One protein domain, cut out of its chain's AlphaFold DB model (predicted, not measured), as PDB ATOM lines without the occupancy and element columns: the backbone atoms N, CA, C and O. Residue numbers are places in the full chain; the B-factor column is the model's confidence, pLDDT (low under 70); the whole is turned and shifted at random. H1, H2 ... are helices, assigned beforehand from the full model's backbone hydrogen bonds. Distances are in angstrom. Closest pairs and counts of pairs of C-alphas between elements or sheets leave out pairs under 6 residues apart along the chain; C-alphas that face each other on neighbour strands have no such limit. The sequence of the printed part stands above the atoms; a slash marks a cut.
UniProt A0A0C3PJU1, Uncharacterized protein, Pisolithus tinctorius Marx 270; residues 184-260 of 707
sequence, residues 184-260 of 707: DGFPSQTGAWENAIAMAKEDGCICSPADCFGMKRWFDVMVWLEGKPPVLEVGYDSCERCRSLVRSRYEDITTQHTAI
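AT A GLANCE: This is residues 184 to 260 of the 707 residues of an uncharacterized protein of Pisolithus tinctorius Marx 270 (UniProt A0A0C3PJU1). Two helices, H1 and H2, come close to each other nearly at right angles at one end of an elongated model, and a third and longer helix, H3, reaches away from them as an arm. Long links join the three helices, and residues 248 to 260, the greater part of H3 with the tail after it, stick out free. The printed part has 77 residues, with three named helices in the order H1, H2, H3 and no named strand; its class is all helix, and 42 of the residues are in the helices. It is only just loose, close to compact, with a radius of gyration of the C-alphas of 14.1 A, and the C-alphas span 43 by 26 by 20 A.

HOW THE PARTS SIT: From the first printed residue, Asp 184, the backbone runs to H1, residues 190 to 202. A long link of 12 residues, 203 to 214, then joins H1 to H2, residues 215 to 226. H1 and H2 are close but not clearly touching, with 2 pairs of C-alphas within 8 A. Their closest C-alphas are those of Trp 193 and Phe 219, 7.4 A apart. Their lines are about perpendicular, at 75 degrees, and their centres are 13.4 A apart. A long link of 13 residues, 227 to 239, leads from H2 to H3, residues 240 to 256. H3 is apart from H1 and also apart from H2. Within H1, H2 and H3, every O i to N i+4 pair is within hydrogen-bond range.

IN THESE COORDINATES: H1, Thr 190 to Glu 202, begins with C-alpha 190 at (32.654, 98.926, 39.049) and measures 18.3 A from first to last C-alpha. H2, Met 215 to Glu 226, measures 16.2 A, and its C-alpha 215 is at (35.001, 95.875, 50.790). H3, Glu 240 to Gln 256, is the longest helix, with 17 residues and 24.1 A from first to last C-alpha; it ends with C-alpha 256 at (28.353, 71.568, 61.221).

THE WHOLE: The printed part, residues 184 to 260 of a chain of 707, has no cut. The two C-alphas farthest apart are those of Gly 191 and Ile 260, at 45.3 A. Residues 248 to 260, of which 248 to 256 belong to H3, stand free; the body without them has 64 residues, spans 34 by 21 by 18 A and has a radius of gyration of 11.7 A. Both links between the helices are long. The mean pLDDT of the printed part is 89.9, and residues 236 to 237, in the link from H2 to H3, are under 70.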
ATOM      1  N   ASP A 184      45.265  97.112  44.397       89.50
ATOM      2  CA  ASP A 184      45.254  97.993  43.218       89.50
ATOM      3  C   ASP A 184      45.811  97.297  41.945       89.50
ATOM      4  O   ASP A 184      45.777  97.859  40.853       89.50
ATOM      5  N   GLY A 185      46.318  96.058  42.061       90.44
ATOM      6  CA  GLY A 185      46.654  95.190  40.930       90.44
ATOM      7  C   GLY A 185      45.455  94.479  40.286       90.44
ATOM      8  O   GLY A 185      45.629  93.844  39.245       90.44
ATOM      9  N   PHE A 186      44.254  94.541  40.866       94.44
ATOM     10  CA  PHE A 186      43.059  93.888  40.321       94.44
ATOM     11  C   PHE A 186      42.254  94.843  39.423       94.44
ATOM     12  O   PHE A 186      42.130  96.029  39.732       94.44
ATOM     13  N   PRO A 187      41.695  94.362  38.295       94.12
ATOM     14  CA  PRO A 187      40.880  95.199  37.419       94.12
ATOM     15  C   PRO A 187      39.560  95.547  38.114       94.12
ATOM     16  O   PRO A 187      38.802  94.642  38.463       94.12
ATOM     17  N   SER A 188      39.260  96.838  38.293       94.69
ATOM     18  CA  SER A 188      38.070  97.238  39.052       94.69
ATOM     19  C   SER A 188      36.763  96.871  38.349       94.69
ATOM     20  O   SER A 188      36.540  97.208  37.185       94.69
ATOM     21  N   GLN A 189      35.857  96.237  39.088       95.75
ATOM     22  CA  GLN A 189      34.611  95.648  38.606       95.75
ATOM     23  C   GLN A 189      33.426  96.578  38.871       95.75
ATOM     24  O   GLN A 189      32.360  96.146  39.304       95.75
ATOM     25  N   THR A 190      33.602  97.879  38.617       95.25
ATOM     26  CA  THR A 190      32.654  98.926  39.049       95.25
ATOM     27  C   THR A 190      31.213  98.664  38.585       95.25
ATOM     28  O   THR A 190      30.307  98.760  39.405       95.25
ATOM     29  N   GLY A 191      30.985  98.211  37.346       96.56
ATOM     30  CA  GLY A 191      29.632  97.856  36.883       96.56
ATOM     31  C   GLY A 191      29.029  96.619  37.571       96.56
ATOM     32  O   GLY A 191      27.830  96.579  37.837       96.56
ATOM     33  N   ALA A 192      29.847  95.618  37.920       96.31
ATOM     34  CA  ALA A 192      29.384  94.455  38.680       96.31
ATOM     35  C   ALA A 192      29.114  94.809  40.153       96.31
ATOM     36  O   ALA A 192      28.164  94.298  40.739       96.31
ATOM     37  N   TRP A 193      29.912  95.713  40.727       96.19
ATOM     38  CA  TRP A 193      29.740  96.262  42.073       96.19
ATOM     39  C   TRP A 193      28.457  97.095  42.192       96.19
ATOM     40  O   TRP A 193      27.672  96.892  43.116       96.19
ATOM     41  N   GLU A 194      28.198  97.983  41.229       96.00
ATOM     42  CA  GLU A 194      26.961  98.769  41.155       96.00
ATOM     43  C   GLU A 194      25.726  97.867  41.029       96.00
ATOM     44  O   GLU A 194      24.757  98.055  41.766       96.00
ATOM     45  N   ASN A 195      25.787  96.837  40.178       95.56
ATOM     46  CA  ASN A 195      24.723  95.839  40.053       95.56
ATOM     47  C   ASN A 195      24.523  95.035  41.354       95.56
ATOM     48  O   ASN A 195      23.399  94.858  41.813       95.56
ATOM     49  N   ALA A 196      25.604  94.602  42.010       94.31
ATOM     50  CA  ALA A 196      25.522  93.896  43.289       94.31
ATOM     51  C   ALA A 196      24.910  94.767  44.404       94.31
ATOM     52  O   ALA A 196      24.133  94.261  45.214       94.31
ATOM     53  N   ILE A 197      25.185  96.077  44.423       93.75
ATOM     54  CA  ILE A 197      24.517  97.033  45.321       93.75
ATOM     55  C   ILE A 197      23.039  97.225  44.947       93.75
ATOM     56  O   ILE A 197      22.207  97.350  45.847       93.75
ATOM     57  N   ALA A 198      22.694  97.259  43.658       94.00
ATOM     58  CA  ALA A 198      21.307  97.372  43.206       94.00
ATOM     59  C   ALA A 198      20.479  96.155  43.651       94.00
ATOM     60  O   ALA A 198      19.511  96.331  44.387       94.00
ATOM     61  N   MET A 199      20.935  94.935  43.347       92.44
ATOM     62  CA  MET A 199      20.308  93.691  43.821       92.44
ATOM     63  C   MET A 199      20.239  93.631  45.357       92.44
ATOM     64  O   MET A 199      19.220  93.248  45.931       92.44
ATOM     65  N   ALA A 200      21.286  94.093  46.059       90.00
ATOM     66  CA  ALA A 200      21.251  94.181  47.517       90.00
ATOM     67  C   ALA A 200      20.089  95.068  48.014       90.00
ATOM     68  O   ALA A 200      19.394  94.704  48.966       90.00
ATOM     69  N   LYS A 201      19.837  96.210  47.366       92.06
ATOM     70  CA  LYS A 201      18.709  97.096  47.696       92.06
ATOM     71  C   LYS A 201      17.356  96.496  47.312       92.06
ATOM     72  O   LYS A 201      16.402  96.675  48.065       92.06
ATOM     73  N   GLU A 202      17.279  95.772  46.196       93.56
ATOM     74  CA  GLU A 202      16.049  95.126  45.718       93.56
ATOM     75  C   GLU A 202      15.527  94.070  46.703       93.56
ATOM     76  O   GLU A 202      14.366  94.161  47.099       93.56
ATOM     77  N   ASP A 203      16.374  93.176  47.237       89.12
ATOM     78  CA  ASP A 203      15.964  92.275  48.340       89.12
ATOM     79  C   ASP A 203      16.053  92.940  49.742       89.12
ATOM     80  O   ASP A 203      16.281  92.288  50.764       89.12
ATOM     81  N   GLY A 204      15.881  94.266  49.814       90.88
ATOM     82  CA  GLY A 204      15.610  95.002  51.055       90.88
ATOM     83  C   GLY A 204      16.819  95.390  51.917       90.88
ATOM     84  O   GLY A 204      16.647  95.707  53.096       90.88
ATOM     85  N   CYS A 205      18.046  95.386  51.384       91.12
ATOM     86  CA  CYS A 205      19.202  95.924  52.107       91.12
ATOM     87  C   CYS A 205      19.194  97.458  52.079       91.12
ATOM     88  O   CYS A 205      19.330  98.068  51.021       91.12
ATOM     89  N   ILE A 206      19.116  98.086  53.253       91.00
ATOM     90  CA  ILE A 206      19.307  99.542  53.408       91.00
ATOM     91  C   ILE A 206      20.744  99.923  53.789       91.00
ATOM     92  O   ILE A 206      21.050 101.101  53.949       91.00
ATOM     93  N   CYS A 207      21.627  98.939  53.974       89.56
ATOM     94  CA  CYS A 207      23.018  99.183  54.334       89.56
ATOM     95  C   CYS A 207      23.867  99.531  53.104       89.56
ATOM     96  O   CYS A 207      23.527  99.193  51.971       89.56
ATOM     97  N   SER A 208      25.006 100.176  53.348       87.75
ATOM     98  CA  SER A 208      25.948 100.613  52.320       87.75
ATOM     99  C   SER A 208      27.250  99.803  52.417       87.75
ATOM    100  O   SER A 208      28.075 100.072  53.288       87.75
ATOM    101  N   PRO A 209      27.475  98.812  51.529       85.38
ATOM    102  CA  PRO A 209      28.746  98.086  51.461       85.38
ATOM    103  C   PRO A 209      29.938  98.982  51.085       85.38
ATOM    104  O   PRO A 209      31.083  98.582  51.272       85.38
ATOM    105  N   ALA A 210      29.682 100.176  50.536       86.19
ATOM    106  CA  ALA A 210      30.709 101.136  50.139       86.19
ATOM    107  C   ALA A 210      31.410 101.802  51.334       86.19
ATOM    108  O   ALA A 210      32.567 102.192  51.203       86.19
ATOM    109  N   ASP A 211      30.746 101.874  52.491       86.31
ATOM    110  CA  ASP A 211      31.314 102.446  53.718       86.31
ATOM    111  C   ASP A 211      32.151 101.420  54.511       86.31
ATOM    112  O   ASP A 211      32.835 101.764  55.476       86.31
ATOM    113  N   CYS A 212      32.141 100.145  54.101       89.12
ATOM    114  CA  CYS A 212      32.983  99.110  54.692       89.12
ATOM    115  C   CYS A 212      34.411  99.172  54.139       89.12
ATOM    116  O   CYS A 212      34.658  98.955  52.949       89.12
ATOM    117  N   PHE A 213      35.372  99.400  55.035       90.06
ATOM    118  CA  PHE A 213      36.794  99.442  54.707       90.06
ATOM    119  C   PHE A 213      37.255  98.167  53.978       90.06
ATOM    120  O   PHE A 213      37.004  97.050  54.426       90.06
ATOM    121  N   GLY A 214      37.908  98.347  52.826       90.62
ATOM    122  CA  GLY A 214      38.411  97.263  51.977       90.62
ATOM    123  C   GLY A 214      37.367  96.520  51.124       90.62
ATOM    124  O   GLY A 214      37.739  95.796  50.203       90.62
ATOM    125  N   MET A 215      36.065  96.722  51.352       93.88
ATOM    126  CA  MET A 215      35.001  95.875  50.790       93.88
ATOM    127  C   MET A 215      34.941  95.870  49.253       93.88
ATOM    128  O   MET A 215      34.825  94.804  48.649       93.88
ATOM    129  N   LYS A 216      35.076  97.037  48.598       94.56
ATOM    130  CA  LYS A 216      35.094  97.122  47.123       94.56
ATOM    131  C   LYS A 216      36.296  96.388  46.517       94.56
ATOM    132  O   LYS A 216      36.156  95.705  45.509       94.56
ATOM    133  N   ARG A 217      37.473  96.511  47.135       94.50
ATOM    134  CA  ARG A 217      38.702  95.862  46.657       94.50
ATOM    135  C   ARG A 217      38.637  94.344  46.838       94.50
ATOM    136  O   ARG A 217      38.960  93.618  45.906       94.50
ATOM    137  N   TRP A 218      38.134  93.866  47.979       95.19
ATOM    138  CA  TRP A 218      37.819  92.448  48.172       95.19
ATOM    139  C   TRP A 218      36.837  91.932  47.107       95.19
ATOM    140  O   TRP A 218      37.073  90.883  46.517       95.19
ATOM    141  N   PHE A 219      35.781  92.686  46.788       95.81
ATOM    142  CA  PHE A 219      34.843  92.320  45.721       95.81
ATOM    143  C   PHE A 219      35.512  92.232  44.337       95.81
ATOM    144  O   PHE A 219      35.269  91.269  43.608       95.81
ATOM    145  N   ASP A 220      36.380  93.191  43.990       95.50
ATOM    146  CA  ASP A 220      37.151  93.181  42.738       95.50
ATOM    147  C   ASP A 220      38.055  91.924  42.649       95.50
ATOM    148  O   ASP A 220      38.131  91.293  41.590       95.50
ATOM    149  N   VAL A 221      38.658  91.494  43.770       94.75
ATOM    150  CA  VAL A 221      39.395  90.217  43.886       94.75
ATOM    151  C   VAL A 221      38.469  89.013  43.678       94.75
ATOM    152  O   VAL A 221      38.778  88.148  42.859       94.75
ATOM    153  N   MET A 222      37.321  88.958  44.360       95.31
ATOM    154  CA  MET A 222      36.382  87.829  44.275       95.31
ATOM    155  C   MET A 222      35.828  87.613  42.866       95.31
ATOM    156  O   MET A 222      35.793  86.483  42.383       95.31
ATOM    157  N   VAL A 223      35.438  88.689  42.179       96.12
ATOM    158  CA  VAL A 223      34.960  88.613  40.790       96.12
ATOM    159  C   VAL A 223      36.078  88.162  39.848       96.12
ATOM    160  O   VAL A 223      35.823  87.368  38.944       96.12
ATOM    161  N   TRP A 224      37.321  88.613  40.059       95.88
ATOM    162  CA  TRP A 224      38.464  88.163  39.259       95.88
ATOM    163  C   TRP A 224      38.822  86.687  39.503       95.88
ATOM    164  O   TRP A 224      39.198  85.993  38.556       95.88
ATOM    165  N   LEU A 225      38.675  86.188  40.734       93.19
ATOM    166  CA  LEU A 225      38.906  84.782  41.089       93.19
ATOM    167  C   LEU A 225      37.810  83.866  40.536       93.19
ATOM    168  O   LEU A 225      38.072  83.019  39.683       93.19
ATOM    169  N   GLU A 226      36.573  84.074  40.978       92.12
ATOM    170  CA  GLU A 226      35.462  83.139  40.767       92.12
ATOM    171  C   GLU A 226      34.667  83.425  39.480       92.12
ATOM    172  O   GLU A 226      33.783  82.661  39.092       92.12
ATOM    173  N   GLY A 227      34.952  84.543  38.798       92.88
ATOM    174  CA  GLY A 227      34.219  84.983  37.606       92.88
ATOM    175  C   GLY A 227      32.769  85.404  37.882       92.88
ATOM    176  O   GLY A 227      31.999  85.594  36.941       92.88
ATOM    177  N   LYS A 228      32.375  85.517  39.158       93.75
ATOM    178  CA  LYS A 228      31.006  85.801  39.609       93.75
ATOM    179  C   LYS A 228      31.025  86.773  40.798       93.75
ATOM    180  O   LYS A 228      31.880  86.625  41.669       93.75
ATOM    181  N   PRO A 229      30.089  87.738  40.877       93.38
ATOM    182  CA  PRO A 229      29.920  88.581  42.059       93.38
ATOM    183  C   PRO A 229      29.614  87.759  43.322       93.38
ATOM    184  O   PRO A 229      28.696  86.935  43.284       93.38
ATOM    185  N   PRO A 230      30.319  87.981  44.449       93.12
ATOM    186  CA  PRO A 230      29.912  87.433  45.737       93.12
ATOM    187  C   PRO A 230      28.629  88.114  46.242       93.12
ATOM    188  O   PRO A 230      28.325  89.257  45.892       93.12
ATOM    189  N   VAL A 231      27.889  87.426  47.115       90.00
ATOM    190  CA  VAL A 231      26.722  88.002  47.802       90.00
ATOM    191  C   VAL A 231      27.196  89.053  48.809       90.00
ATOM    192  O   VAL A 231      27.967  88.738  49.713       90.00
ATOM    193  N   LEU A 232      26.726  90.295  48.663       87.06
ATOM    194  CA  LEU A 232      27.103  91.409  49.536       87.06
ATOM    195  C   LEU A 232      26.300  91.431  50.843       87.06
ATOM    196  O   LEU A 232      25.072  91.329  50.848       87.06
ATOM    197  N   GLU A 233      26.997  91.688  51.947       85.50
ATOM    198  CA  GLU A 233      26.415  91.990  53.255       85.50
ATOM    199  C   GLU A 233      27.268  93.027  54.002       85.50
ATOM    200  O   GLU A 233      28.427  93.250  53.657       85.50
ATOM    201  N   VAL A 234      26.693  93.662  55.028       79.69
ATOM    202  CA  VAL A 234      27.303  94.813  55.730       79.69
ATOM    203  C   VAL A 234      27.486  94.537  57.238       79.69
ATOM    204  O   VAL A 234      27.505  95.442  58.063       79.69
ATOM    205  N   GLY A 235      27.639  93.262  57.615       71.94
ATOM    206  CA  GLY A 235      28.063  92.851  58.961       71.94
ATOM    207  C   GLY A 235      26.944  92.685  59.997       71.94
ATOM    208  O   GLY A 235      25.783  92.464  59.654       71.94
ATOM    209  N   TYR A 236      27.314  92.725  61.281       60.59
ATOM    210  CA  TYR A 236      26.487  92.237  62.395       60.59
ATOM    211  C   TYR A 236      25.376  93.203  62.843       60.59
ATOM    212  O   TYR A 236      24.239  92.765  63.014       60.59
ATOM    213  N   ASP A 237      25.660  94.503  62.957       66.62
ATOM    214  CA  ASP A 237      24.728  95.528  63.472       66.62
ATOM    215  C   ASP A 237      23.940  96.226  62.348       66.62
ATOM    216  O   ASP A 237      23.748  97.440  62.311       66.62
ATOM    217  N   SER A 238      23.537  95.430  61.363       76.56
ATOM    218  CA  SER A 238      23.039  95.873  60.063       76.56
ATOM    219  C   SER A 238      21.506  95.779  59.945       76.56
ATOM    220  O   SER A 238      20.779  95.490  60.902       76.56
ATOM    221  N   CYS A 239      20.975  96.045  58.750       90.44
ATOM    222  CA  CYS A 239      19.557  95.871  58.437       90.44
ATOM    223  C   CYS A 239      19.089  94.416  58.634       90.44
ATOM    224  O   CYS A 239      19.898  93.488  58.651       90.44
ATOM    225  N   GLU A 240      17.772  94.196  58.742       89.88
ATOM    226  CA  GLU A 240      17.221  92.856  59.012       89.88
ATOM    227  C   GLU A 240      17.656  91.813  57.966       89.88
ATOM    228  O   GLU A 240      17.987  90.693  58.341       89.88
ATOM    229  N   ARG A 241      17.768  92.190  56.680       89.56
ATOM    230  CA  ARG A 241      18.277  91.308  55.613       89.56
ATOM    231  C   ARG A 241      19.678  90.773  55.935       89.56
ATOM    232  O   ARG A 241      19.890  89.564  55.928       89.56
ATOM    233  N   CYS A 242      20.632  91.657  56.232       89.38
ATOM    234  CA  CYS A 242      22.002  91.256  56.552       89.38
ATOM    235  C   CYS A 242      22.082  90.533  57.907       89.38
ATOM    236  O   CYS A 242      22.752  89.504  58.002       89.38
ATOM    237  N   ARG A 243      21.332  90.974  58.929       88.88
ATOM    238  CA  ARG A 243      21.235  90.254  60.213       88.88
ATOM    239  C   ARG A 243      20.686  88.836  60.056       88.88
ATOM    240  O   ARG A 243      21.159  87.948  60.770       88.88
ATOM    241  N   SER A 244      19.746  88.628  59.132       90.12
ATOM    242  CA  SER A 244      19.178  87.325  58.773       90.12
ATOM    243  C   SER A 244      20.172  86.450  58.003       90.12
ATOM    244  O   SER A 244      20.391  85.311  58.398       90.12
ATOM    245  N   LEU A 245      20.869  86.986  56.992       89.19
ATOM    246  CA  LEU A 245      21.885  86.237  56.236       89.19
ATOM    247  C   LEU A 245      23.025  85.740  57.142       89.19
ATOM    248  O   LEU A 245      23.340  84.552  57.157       89.19
ATOM    249  N   VAL A 246      23.570  86.628  57.977       89.75
ATOM    250  CA  VAL A 246      24.607  86.281  58.961       89.75
ATOM    251  C   VAL A 246      24.050  85.366  60.064       89.75
ATOM    252  O   VAL A 246      24.802  84.633  60.694       89.75
ATOM    253  N   ARG A 247      22.737  85.396  60.356       91.44
ATOM    254  CA  ARG A 247      22.096  84.438  61.282       91.44
ATOM    255  C   ARG A 247      22.025  83.041  60.656       91.44
ATOM    256  O   ARG A 247      22.470  82.113  61.311       91.44
ATOM    257  N   SER A 248      21.571  82.917  59.408       92.75
ATOM    258  CA  SER A 248      21.518  81.639  58.683       92.75
ATOM    259  C   SER A 248      22.894  80.977  58.622       92.75
ATOM    260  O   SER A 248      23.042  79.849  59.069       92.75
ATOM    261  N   ARG A 249      23.930  81.710  58.185       90.81
ATOM    262  CA  ARG A 249      25.301  81.173  58.139       90.81
ATOM    263  C   ARG A 249      25.824  80.758  59.513       90.81
ATOM    264  O   ARG A 249      26.525  79.762  59.623       90.81
ATOM    265  N   TYR A 250      25.500  81.525  60.555       93.31
ATOM    266  CA  TYR A 250      25.849  81.162  61.926       93.31
ATOM    267  C   TYR A 250      25.160  79.852  62.334       93.31
ATOM    268  O   TYR A 250      25.825  78.953  62.829       93.31
ATOM    269  N   GLU A 251      23.858  79.710  62.071       93.31
ATOM    270  CA  GLU A 251      23.098  78.481  62.331       93.31
ATOM    271  C   GLU A 251      23.695  77.276  61.573       93.31
ATOM    272  O   GLU A 251      23.939  76.236  62.194       93.31
ATOM    273  N   ASP A 252      24.051  77.445  60.295       92.44
ATOM    274  CA  ASP A 252      24.724  76.429  59.471       92.44
ATOM    275  C   ASP A 252      26.066  75.990  60.090       92.44
ATOM    276  O   ASP A 252      26.278  74.800  60.336       92.44
ATOM    277  N   ILE A 253      26.942  76.946  60.426       89.50
ATOM    278  CA  ILE A 253      28.244  76.702  61.069       89.50
ATOM    279  C   ILE A 253      28.060  75.988  62.415       89.50
ATOM    280  O   ILE A 253      28.736  75.000  62.683       89.50
ATOM    281  N   THR A 254      27.114  76.419  63.255       89.56
ATOM    282  CA  THR A 254      26.857  75.757  64.549       89.56
ATOM    283  C   THR A 254      26.255  74.359  64.429       89.56
ATOM    284  O   THR A 254      26.364  73.572  65.366       89.56
ATOM    285  N   THR A 255      25.641  74.037  63.289       90.38
ATOM    286  CA  THR A 255      25.127  72.693  62.990       90.38
ATOM    287  C   THR A 255      26.244  71.774  62.494       90.38
ATOM    288  O   THR A 255      26.258  70.590  62.823       90.38
ATOM    289  N   GLN A 256      27.196  72.313  61.727       89.62
ATOM    290  CA  GLN A 256      28.353  71.568  61.221       89.62
ATOM    291  C   GLN A 256      29.411  71.333  62.312       89.62
ATOM    292  O   GLN A 256      29.963  70.237  62.410       89.62
ATOM    293  N   HIS A 257      29.644  72.322  63.179       85.62
ATOM    294  CA  HIS A 257      30.733  72.321  64.160       85.62
ATOM    295  C   HIS A 257      30.237  72.151  65.597       85.62
ATOM    296  O   HIS A 257      29.971  73.121  66.311       85.62
ATOM    297  N   THR A 258      30.183  70.902  66.067       79.12
ATOM    298  CA  THR A 258      29.922  70.586  67.486       79.12
ATOM    299  C   THR A 258      31.232  70.541  68.284       79.12
ATOM    300  O   THR A 258      31.657  69.489  68.759       79.12
ATOM    301  N   ALA A 259      31.905  71.685  68.414       74.31
ATOM    302  CA  ALA A 259      33.128  71.795  69.208       74.31
ATOM    303  C   ALA A 259      32.812  71.764  70.717       74.31
ATOM    304  O   ALA A 259      32.148  72.664  71.234       74.31
ATOM    305  N   ILE A 260      33.314  70.755  71.435       76.56
ATOM    306  CA  ILE A 260      33.291  70.714  72.904       76.56
ATOM    307  C   ILE A 260      34.627  71.263  73.404       76.56
ATOM    308  O   ILE A 260      35.666  70.633  73.222       76.56
TER     309      ILE A 260